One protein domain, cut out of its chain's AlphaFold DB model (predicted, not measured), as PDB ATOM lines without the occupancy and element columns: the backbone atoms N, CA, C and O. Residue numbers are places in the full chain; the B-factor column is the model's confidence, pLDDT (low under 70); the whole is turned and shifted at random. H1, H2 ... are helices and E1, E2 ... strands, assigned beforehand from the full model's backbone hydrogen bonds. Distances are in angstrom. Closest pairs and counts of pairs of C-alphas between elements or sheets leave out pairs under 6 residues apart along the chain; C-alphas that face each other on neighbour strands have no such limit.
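Overview. This is residues 3 to 79 of the 80 residues of an uncharacterized protein of Acinetobacter sp. 8I-beige (UniProt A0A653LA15). A sheet of five strands, curled like part of a barrel, makes the body at one end, and a tail leads from E5 to a short helix, H1, well away from it; residues 66 to 72 stick out free. The 77 printed residues hold, in order, E1, E2, E3, E4, E5 and H1; the sheet has this same strand order, is antiparallel throughout and is a meander, each strand the antiparallel neighbour of the one before. The class is mixed, helices and strands, with 32 residues in named elements, under half. The whole is loose, with a radius of gyration of the C-alphas of 15.1 A, and the tail makes the length in spans of 49 by 24 by 19 A.

Along the chain. Find C-alpha 3 at (31.376, 44.059, 13.158); from there E1 runs through residues 3 to 7, 13.5 A. Next come E2, residues 19 to 24, 15.5 A, and E3, residues 37 to 40. E4 is residues 46 to 50, 13.2 A, and E5, residues 57 to 60, ends at C-alpha 60 (32.925, 26.772, 16.177). H1, residues 70 to 77, ends at C-alpha 77 (52.648, 10.571, 14.925).

Arrangement. The sheet is strongly twisted, with edge strands E1 and E5. In the hairpin E1 and E2, at 151 degrees, look at N 4 and O 22, 2.9 A. In E2 and E3, N 21 and O 39 are 2.8 A apart; in E3 and E4, N 38 and O 47, 2.9 A; in E4 and E5, N 50 and O 57, 2.8 A. H1 is not on the sheet; 3 of its 4 O i to N i+4 pairs are within hydrogen-bond range.

Size, cuts and confidence. The farthest C-alphas, Ile 28 and Glu 78, are 49.6 A apart. The printed part has no cut; the links E1 to E2 and E2 to E3 are long. Residues 63 to 79 have pLDDT under 70.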
ATOM      1  N   GLU A   3      31.236  44.804  11.910       92.44
ATOM      2  CA  GLU A   3      31.376  44.059  13.158       92.44
ATOM      3  C   GLU A   3      30.037  44.063  13.894       92.44
ATOM      4  O   GLU A   3      29.463  45.124  14.148       92.44
ATOM      5  N   ILE A   4      29.526  42.874  14.203       91.38
ATOM      6  CA  ILE A   4      28.234  42.682  14.860       91.38
ATOM      7  C   ILE A   4      28.478  41.861  16.121       91.38
ATOM      8  O   ILE A   4      28.853  40.695  16.041       91.38
ATOM      9  N   LYS A   5      28.264  42.468  17.292       91.81
ATOM     10  CA  LYS A   5      28.282  41.759  18.575       91.81
ATOM     11  C   LYS A   5      26.859  41.386  18.967       91.81
ATOM     12  O   LYS A   5      25.997  42.264  19.016       91.81
ATOM     13  N   MET A   6      26.621  40.116  19.275       89.75
ATOM     14  CA  MET A   6      25.299  39.642  19.682       89.75
ATOM     15  C   MET A   6      25.359  38.401  20.572       89.75
ATOM     16  O   MET A   6      26.347  37.667  20.575       89.75
ATOM     17  N   ASP A   7      24.278  38.188  21.320       91.06
ATOM     18  CA  ASP A   7      23.967  36.899  21.930       91.06
ATOM     19  C   ASP A   7      23.404  35.989  20.836       91.06
ATOM     20  O   ASP A   7      22.373  36.302  20.235       91.06
ATOM     21  N   TRP A   8      24.136  34.924  20.517       86.00
ATOM     22  CA  TRP A   8      23.777  34.002  19.444       86.00
ATOM     23  C   TRP A   8      22.933  32.824  19.948       86.00
ATOM     24  O   TRP A   8      22.271  32.150  19.165       86.00
ATOM     25  N   GLY A   9      22.938  32.555  21.257       75.81
ATOM     26  CA  GLY A   9      22.236  31.418  21.855       75.81
ATOM     27  C   GLY A   9      22.904  30.046  21.659       75.81
ATOM     28  O   GLY A   9      22.571  29.122  22.401       75.81
ATOM     29  N   SER A  10      23.870  29.897  20.737       77.50
ATOM     30  CA  SER A  10      24.768  28.734  20.696       77.50
ATOM     31  C   SER A  10      26.037  29.021  21.503       77.50
ATOM     32  O   SER A  10      26.714  30.040  21.335       77.50
ATOM     33  N   ASN A  11      26.345  28.134  22.447       86.94
ATOM     34  CA  ASN A  11      27.477  28.329  23.343       86.94
ATOM     35  C   ASN A  11      28.784  27.993  22.624       86.94
ATOM     36  O   ASN A  11      28.924  26.912  22.052       86.94
ATOM     37  N   CYS A  12      29.780  28.868  22.748       88.56
ATOM     38  CA  CYS A  12      31.158  28.529  22.414       88.56
ATOM     39  C   CYS A  12      31.569  27.270  23.189       88.56
ATOM     40  O   CYS A  12      31.605  27.296  24.419       88.56
ATOM     41  N   PHE A  13      31.916  26.177  22.502       86.38
ATOM     42  CA  PHE A  13      32.238  24.910  23.178       86.38
ATOM     43  C   PHE A  13      33.452  25.025  24.116       86.38
ATOM     44  O   PHE A  13      33.565  24.263  25.072       86.38
ATOM     45  N   ASN A  14      34.351  25.982  23.856       86.25
ATOM     46  CA  ASN A  14      35.574  26.165  24.629       86.25
ATOM     47  C   ASN A  14      35.321  26.808  26.009       86.25
ATOM     48  O   ASN A  14      36.003  26.481  26.974       86.25
ATOM     49  N   CYS A  15      34.351  27.723  26.131       89.00
ATOM     50  CA  CYS A  15      34.101  28.437  27.397       89.00
ATOM     51  C   CYS A  15      32.640  28.466  27.866       89.00
ATOM     52  O   CYS A  15      32.362  28.983  28.946       89.00
ATOM     53  N   GLY A  16      31.707  27.931  27.079       87.38
ATOM     54  CA  GLY A  16      30.280  27.894  27.393       87.38
ATOM     55  C   GLY A  16      29.540  29.227  27.235       87.38
ATOM     56  O   GLY A  16      28.371  29.296  27.591       87.38
ATOM     57  N   HIS A  17      30.192  30.281  26.728       89.56
ATOM     58  CA  HIS A  17      29.593  31.614  26.584       89.56
ATOM     59  C   HIS A  17      28.831  31.756  25.261       89.56
ATOM     60  O   HIS A  17      29.331  31.314  24.225       89.56
ATOM     61  N   ALA A  18      27.661  32.399  25.295       89.44
ATOM     62  CA  ALA A  18      26.753  32.532  24.146       89.44
ATOM     63  C   ALA A  18      26.981  33.799  23.296       89.44
ATOM     64  O   ALA A  18      26.445  33.925  22.196       89.44
ATOM     65  N   GLU A  19      27.781  34.758  23.780       93.44
ATOM     66  CA  GLU A  19      28.056  35.983  23.022       93.44
ATOM     67  C   GLU A  19      29.179  35.792  21.997       93.44
ATOM     68  O   GLU A  19      30.301  35.378  22.324       93.44
ATOM     69  N   ALA A  20      28.919  36.245  20.775       93.62
ATOM     70  CA  ALA A  20      29.848  36.191  19.657       93.62
ATOM     71  C   ALA A  20      30.001  37.559  18.974       93.62
ATOM     72  O   ALA A  20      29.116  38.418  19.022       93.62
ATOM     73  N   VAL A  21      31.158  37.748  18.343       94.19
ATOM     74  CA  VAL A  21      31.451  38.858  17.437       94.19
ATOM     75  C   VAL A  21      31.569  38.291  16.032       94.19
ATOM     76  O   VAL A  21      32.428  37.448  15.775       94.19
ATOM     77  N   ILE A  22      30.710  38.759  15.133       93.38
ATOM     78  CA  ILE A  22      30.658  38.335  13.736       93.38
ATOM     79  C   ILE A  22      31.244  39.445  12.871       93.38
ATOM     80  O   ILE A  22      30.814  40.601  12.931       93.38
ATOM     81  N   TYR A  23      32.222  39.087  12.049       93.81
ATOM     82  CA  TYR A  23      32.868  39.968  11.084       93.81
ATOM     83  C   TYR A  23      32.259  39.718   9.713       93.81
ATOM     84  O   TYR A  23      32.797  38.963   8.900       93.81
ATOM     85  N   SER A  24      31.117  40.356   9.471       91.44
ATOM     86  CA  SER A  24      30.351  40.114   8.262       91.44
ATOM     87  C   SER A  24      30.894  40.878   7.061       91.44
ATOM     88  O   SER A  24      31.264  42.061   7.125       91.44
ATOM     89  N   THR A  25      30.930  40.191   5.928       89.38
ATOM     90  CA  THR A  25      31.179  40.776   4.610       89.38
ATOM     91  C   THR A  25      29.924  41.402   3.996       89.38
ATOM     92  O   THR A  25      30.046  42.197   3.062       89.38
ATOM     93  N   SER A  26      28.740  41.112   4.547       85.81
ATOM     94  CA  SER A  26      27.474  41.737   4.165       85.81
ATOM     95  C   SER A  26      27.466  43.234   4.492       85.81
ATOM     96  O   SER A  26      28.044  43.690   5.480       85.81
ATOM     97  N   SER A  27      26.792  44.021   3.651       80.69
ATOM     98  CA  SER A  27      26.497  45.436   3.914       80.69
ATOM     99  C   SER A  27      25.169  45.645   4.650       80.69
ATOM    100  O   SER A  27      24.840  46.778   5.002       80.69
ATOM    101  N   ILE A  28      24.409  44.571   4.884       81.50
ATOM    102  CA  ILE A  28      23.088  44.589   5.510       81.50
ATOM    103  C   ILE A  28      23.204  43.974   6.905       81.50
ATOM    104  O   ILE A  28      23.570  42.810   7.057       81.50
ATOM    105  N   VAL A  29      22.882  44.766   7.929       75.25
ATOM    106  CA  VAL A  29      22.875  44.312   9.325       75.25
ATOM    107  C   VAL A  29      21.810  43.229   9.504       75.25
ATOM    108  O   VAL A  29      20.664  43.419   9.107       75.25
ATOM    109  N   GLY A  30      22.194  42.108  10.117       73.44
ATOM    110  CA  GLY A  30      21.312  40.955  10.328       73.44
ATOM    111  C   GLY A  30      21.256  39.977   9.151       73.44
ATOM    112  O   GLY A  30      20.529  38.994   9.223       73.44
ATOM    113  N   THR A  31      22.018  40.219   8.081       83.88
ATOM    114  CA  THR A  31      22.279  39.222   7.037       83.88
ATOM    115  C   THR A  31      23.708  38.732   7.180       83.88
ATOM    116  O   THR A  31      24.638  39.539   7.131       83.88
ATOM    117  N   PHE A  32      23.873  37.423   7.334       88.75
ATOM    118  CA  PHE A  32      25.173  36.772   7.446       88.75
ATOM    119  C   PHE A  32      25.469  36.008   6.166       88.75
ATOM    120  O   PHE A  32      24.577  35.394   5.581       88.75
ATOM    121  N   ASN A  33      26.719  36.069   5.726       91.94
ATOM    122  CA  ASN A  33      27.199  35.233   4.644       91.94
ATOM    123  C   ASN A  33      27.875  33.999   5.230       91.94
ATOM    124  O   ASN A  33      28.540  34.067   6.265       91.94
ATOM    125  N   ASP A  34      27.746  32.888   4.518       93.88
ATOM    126  CA  ASP A  34      28.531  31.696   4.801       93.88
ATOM    127  C   ASP A  34      30.033  32.024   4.783       93.88
ATOM    128  O   ASP A  34      30.522  32.721   3.886       93.88
ATOM    129  N   GLY A  35      30.752  31.544   5.795       93.31
ATOM    130  CA  GLY A  35      32.171  31.824   5.995       93.31
ATOM    131  C   GLY A  35      32.483  33.200   6.596       93.31
ATOM    132  O   GLY A  35      33.663  33.548   6.716       93.31
ATOM    133  N   ASP A  36      31.482  34.002   6.987       94.50
ATOM    134  CA  ASP A  36      31.739  35.191   7.804       94.50
ATOM    135  C   ASP A  36      32.441  34.765   9.102       94.50
ATOM    136  O   ASP A  36      32.030  33.818   9.774       94.50
ATOM    137  N   LYS A  37      33.533  35.449   9.457       94.94
ATOM    138  CA  LYS A  37      34.347  35.048  10.611       94.94
ATOM    139  C   LYS A  37      33.610  35.329  11.905       94.94
ATOM    140  O   LYS A  37      33.023  36.398  12.062       94.94
ATOM    141  N   VAL A  38      33.757  34.430  12.866       93.88
ATOM    142  CA  VAL A  38      33.159  34.555  14.190       93.88
ATOM    143  C   VAL A  38      34.231  34.401  15.259       93.88
ATOM    144  O   VAL A  38      35.128  33.569  15.147       93.88
ATOM    145  N   LYS A  39      34.146  35.216  16.310       94.69
ATOM    146  CA  LYS A  39      34.958  35.076  17.523       94.69
ATOM    147  C   LYS A  39      34.072  35.044  18.757       94.69
ATOM    148  O   LYS A  39      33.159  35.857  18.890       94.69
ATOM    149  N   CYS A  40      34.374  34.160  19.702       93.50
ATOM    150  CA  CYS A  40      33.746  34.204  21.017       93.50
ATOM    151  C   CYS A  40      34.136  35.506  21.727       93.50
ATOM    152  O   CYS A  40      35.322  35.811  21.864       93.50
ATOM    153  N   SER A  41      33.148  36.246  22.235       93.00
ATOM    154  CA  SER A  41      33.395  37.524  22.920       93.00
ATOM    155  C   SER A  41      34.155  37.367  24.242       93.00
ATOM    156  O   SER A  41      34.693  38.348  24.750       93.00
ATOM    157  N   ASN A  42      34.177  36.156  24.809       92.56
ATOM    158  CA  ASN A  42      34.785  35.875  26.107       92.56
ATOM    159  C   ASN A  42      36.204  35.297  25.986       92.56
ATOM    160  O   ASN A  42      37.148  35.868  26.523       92.56
ATOM    161  N   CYS A  43      36.375  34.176  25.273       90.31
ATOM    162  CA  CYS A  43      37.676  33.502  25.161       90.31
ATOM    163  C   CYS A  43      38.412  33.758  23.838       90.31
ATOM    164  O   CYS A  43      39.527  33.274  23.667       90.31
ATOM    165  N   GLY A  44      37.808  34.492  22.897       91.12
ATOM    166  CA  GLY A  44      38.411  34.789  21.593       91.12
ATOM    167  C   GLY A  44      38.478  33.602  20.629       91.12
ATOM    168  O   GLY A  44      39.053  33.756  19.552       91.12
ATOM    169  N   HIS A  45      37.897  32.455  21.004       91.75
ATOM    170  CA  HIS A  45      37.857  31.234  20.199       91.75
ATOM    171  C   HIS A  45      37.226  31.487  18.832       91.75
ATOM    172  O   HIS A  45      36.212  32.182  18.745       91.75
ATOM    173  N   ASP A  46      37.835  30.933  17.791       93.25
ATOM    174  CA  ASP A  46      37.450  31.177  16.407       93.25
ATOM    175  C   ASP A  46      36.337  30.224  15.934       93.25
ATOM    176  O   ASP A  46      36.226  29.070  16.356       93.25
ATOM    177  N   GLY A  47      35.520  30.729  15.020       92.56
ATOM    178  CA  GLY A  47      34.522  29.981  14.275       92.56
ATOM    179  C   GLY A  47      34.151  30.709  12.989       92.56
ATOM    180  O   GLY A  47      34.728  31.747  12.642       92.56
ATOM    181  N   GLU A  48      33.152  30.184  12.299       94.44
ATOM    182  CA  GLU A  48      32.575  30.781  11.098       94.44
ATOM    183  C   GLU A  48      31.059  30.660  11.092       94.44
ATOM    184  O   GLU A  48      30.486  29.775  11.725       94.44
ATOM    185  N   MET A  49      30.413  31.565  10.369       93.56
ATOM    186  CA  MET A  49      29.000  31.445  10.060       93.56
ATOM    187  C   MET A  49      28.784  30.327   9.046       93.56
ATOM    188  O   MET A  49      29.308  30.405   7.937       93.56
ATOM    189  N   ASP A  50      27.969  29.340   9.406       92.44
ATOM    190  CA  ASP A  50      27.319  28.454   8.447       92.44
ATOM    191  C   ASP A  50      25.965  29.071   8.096       92.44
ATOM    192  O   ASP A  50      25.061  29.146   8.928       92.44
ATOM    193  N   ALA A  51      25.853  29.568   6.868       91.56
ATOM    194  CA  ALA A  51      24.619  30.146   6.338       91.56
ATOM    195  C   ALA A  51      24.216  29.489   5.008       91.56
ATOM    196  O   ALA A  51      23.606  30.126   4.148       91.56
ATOM    197  N   ARG A  52      24.597  28.220   4.800       87.06
ATOM    198  CA  ARG A  52      24.238  27.453   3.589       87.06
ATOM    199  C   ARG A  52      22.858  26.802   3.680       87.06
ATOM    200  O   ARG A  52      22.344  26.347   2.656       87.06
ATOM    201  N   GLY A  53      22.308  26.699   4.889       79.69
ATOM    202  CA  GLY A  53      21.020  26.077   5.186       79.69
ATOM    203  C   GLY A  53      19.835  27.046   5.165       79.69
ATOM    204  O   GLY A  53      19.925  28.173   4.685       79.69
ATOM    205  N   GLU A  54      18.702  26.573   5.683       80.75
ATOM    206  CA  GLU A  54      17.510  27.402   5.921       80.75
ATOM    207  C   GLU A  54      17.733  28.387   7.083       80.75
ATOM    208  O   GLU A  54      17.253  29.519   7.029       80.75
ATOM    209  N   ASP A  55      18.540  27.976   8.065       85.50
ATOM    210  CA  ASP A  55      18.945  28.769   9.221       85.50
ATOM    211  C   ASP A  55      20.450  29.071   9.178       85.50
ATOM    212  O   ASP A  55      21.232  28.354   8.548       85.50
ATOM    213  N   SER A  56      20.855  30.146   9.858       88.88
ATOM    214  CA  SER A  56      22.267  30.463  10.091       88.88
ATOM    215  C   SER A  56      22.682  30.004  11.485       88.88
ATOM    216  O   SER A  56      21.966  30.273  12.448       88.88
ATOM    217  N   ASP A  57      23.854  29.386  11.611       91.38
ATOM    218  CA  ASP A  57      24.451  29.031  12.903       91.38
ATOM    219  C   ASP A  57      25.961  29.317  12.917       91.38
ATOM    220  O   ASP A  57      26.575  29.564  11.878       91.38
ATOM    221  N   ILE A  58      26.569  29.306  14.101       91.94
ATOM    222  CA  ILE A  58      28.017  29.406  14.261       91.94
ATOM    223  C   ILE A  58      28.603  27.998  14.286       91.94
ATOM    224  O   ILE A  58      28.395  27.232  15.229       91.94
ATOM    225  N   TYR A  59      29.438  27.697  13.298       91.69
ATOM    226  CA  TYR A  59      30.354  26.574  13.362       91.69
ATOM    227  C   TYR A  59      31.616  26.992  14.123       91.69
ATOM    228  O   TYR A  59      32.485  27.703  13.614       91.69
ATOM    229  N   TRP A  60      31.721  26.565  15.379       91.19
ATOM    230  CA  TRP A  60      32.925  26.772  16.177       91.19
ATOM    231  C   TRP A  60      34.018  25.798  15.740       91.19
ATOM    232  O   TRP A  60      33.804  24.587  15.738       91.19
ATOM    233  N   TYR A  61      35.212  26.303  15.423       89.94
ATOM    234  CA  TYR A  61      36.304  25.437  14.996       89.94
ATOM    235  C   TYR A  61      36.778  24.570  16.154       89.94
ATOM    236  O   TYR A  61      37.225  25.096  17.172       89.94
ATOM    237  N   GLU A  62      36.727  23.250  16.008       79.31
ATOM    238  CA  GLU A  62      37.416  22.356  16.933       79.31
ATOM    239  C   GLU A  62      38.904  22.716  16.903       79.31
ATOM    240  O   GLU A  62      39.511  22.757  15.829       79.31
ATOM    241  N   GLY A  63      39.464  23.072  18.067       65.56
ATOM    242  CA  GLY A  63      40.855  23.499  18.176       65.56
ATOM    243  C   GLY A  63      41.736  22.510  17.425       65.56
ATOM    244  O   GLY A  63      41.648  21.302  17.656       65.56
ATOM    245  N   LEU A  64      42.523  23.011  16.467       51.34
ATOM    246  CA  LEU A  64      43.449  22.173  15.718       51.34
ATOM    247  C   LEU A  64      44.236  21.339  16.734       51.34
ATOM    248  O   LEU A  64      44.649  21.845  17.776       51.34
ATOM    249  N   SER A  65      44.506  20.077  16.407       51.12
ATOM    250  CA  SER A  65      45.342  19.147  17.188       51.12
ATOM    251  C   SER A  65      46.728  19.694  17.595       51.12
ATOM    252  O   SER A  65      47.492  19.023  18.283       51.12
ATOM    253  N   GLN A  66      47.061  20.911  17.174       48.47
ATOM    254  CA  GLN A  66      48.211  21.714  17.560       48.47
ATOM    255  C   GLN A  66      48.101  22.333  18.967       48.47
ATOM    256  O   GLN A  66      49.138  22.703  19.509       48.47
ATOM    257  N   ASP A  67      46.912  22.367  19.583       52.41
ATOM    258  CA  ASP A  67      46.719  22.760  20.995       52.41
ATOM    259  C   ASP A  67      46.823  21.579  21.971       52.41
ATOM    260  O   ASP A  67      46.691  21.722  23.191       52.41
ATOM    261  N   LEU A  68      47.082  20.379  21.451       54.66
ATOM    262  CA  LEU A  68      47.344  19.223  22.285       54.66
ATOM    263  C   LEU A  68      48.690  19.397  23.006       54.66
ATOM    264  O   LEU A  68      49.676  19.800  22.379       54.66
ATOM    265  N   PRO A  69      48.787  19.033  24.302       61.38
ATOM    266  CA  PRO A  69      50.069  18.960  24.986       61.38
ATOM    267  C   PRO A  69      51.067  18.171  24.127       61.38
ATOM    268  O   PRO A  69      50.670  17.157  23.543       61.38
ATOM    269  N   PRO A  70      52.353  18.564  24.065       62.25
ATOM    270  CA  PRO A  70      53.341  17.938  23.179       62.25
ATOM    271  C   PRO A  70      53.370  16.403  23.250       62.25
ATOM    272  O   PRO A  70      53.598  15.742  22.240       62.25
ATOM    273  N   ALA A  71      53.065  15.839  24.424       64.81
ATOM    274  CA  ALA A  71      52.954  14.402  24.657       64.81
ATOM    275  C   ALA A  71      51.853  13.713  23.824       64.81
ATOM    276  O   ALA A  71      52.047  12.600  23.342       64.81
ATOM    277  N   VAL A  72      50.706  14.364  23.616       63.53
ATOM    278  CA  VAL A  72      49.584  13.798  22.849       63.53
ATOM    279  C   VAL A  72      49.828  13.960  21.344       63.53
ATOM    280  O   VAL A  72      49.581  13.034  20.573       63.53
ATOM    281  N   ALA A  73      50.409  15.089  20.925       60.81
ATOM    282  CA  ALA A  73      50.815  15.309  19.535       60.81
ATOM    283  C   ALA A  73      51.928  14.341  19.077       60.81
ATOM    284  O   ALA A  73      51.951  13.938  17.914       60.81
ATOM    285  N   GLN A  74      52.842  13.951  19.977       58.97
ATOM    286  CA  GLN A  74      53.853  12.919  19.712       58.97
ATOM    287  C   GLN A  74      53.223  11.534  19.550       58.97
ATOM    288  O   GLN A  74      53.528  10.849  18.577       58.97
ATOM    289  N   SER A  75      52.286  11.159  20.425       58.81
ATOM    290  CA  SER A  75      51.643   9.843  20.362       58.81
ATOM    291  C   SER A  75      50.858   9.615  19.067       58.81
ATOM    292  O   SER A  75      50.821   8.487  18.598       58.81
ATOM    293  N   LEU A  76      50.263  10.650  18.464       59.59
ATOM    294  CA  LEU A  76      49.517  10.537  17.199       59.59
ATOM    295  C   LEU A  76      50.416  10.328  15.968       59.59
ATOM    296  O   LEU A  76      49.960   9.776  14.971       59.59
ATOM    297  N   LYS A  77      51.686  10.750  16.026       57.59
ATOM    298  CA  LYS A  77      52.648  10.571  14.925       57.59
ATOM    299  C   LYS A  77      53.249   9.169  14.872       57.59
ATOM    300  O   LYS A  77      53.715   8.767  13.817       57.59
ATOM    301  N   GLU A  78      53.260   8.449  15.990       58.44
ATOM    302  CA  GLU A  78      53.872   7.115  16.089       58.44
ATOM    303  C   GLU A  78      52.926   5.975  15.676       58.44
ATOM    304  O   GLU A  78      53.366   4.836  15.544       58.44
ATOM    305  N   VAL A  79      51.639   6.270  15.455       56.28
ATOM    306  CA  VAL A  79      50.608   5.285  15.063       56.28
ATOM    307  C   VAL A  79      50.139   5.431  13.608       56.28
ATOM    308  O   VAL A  79      49.207   4.734  13.206       56.28
TER     309      VAL A  79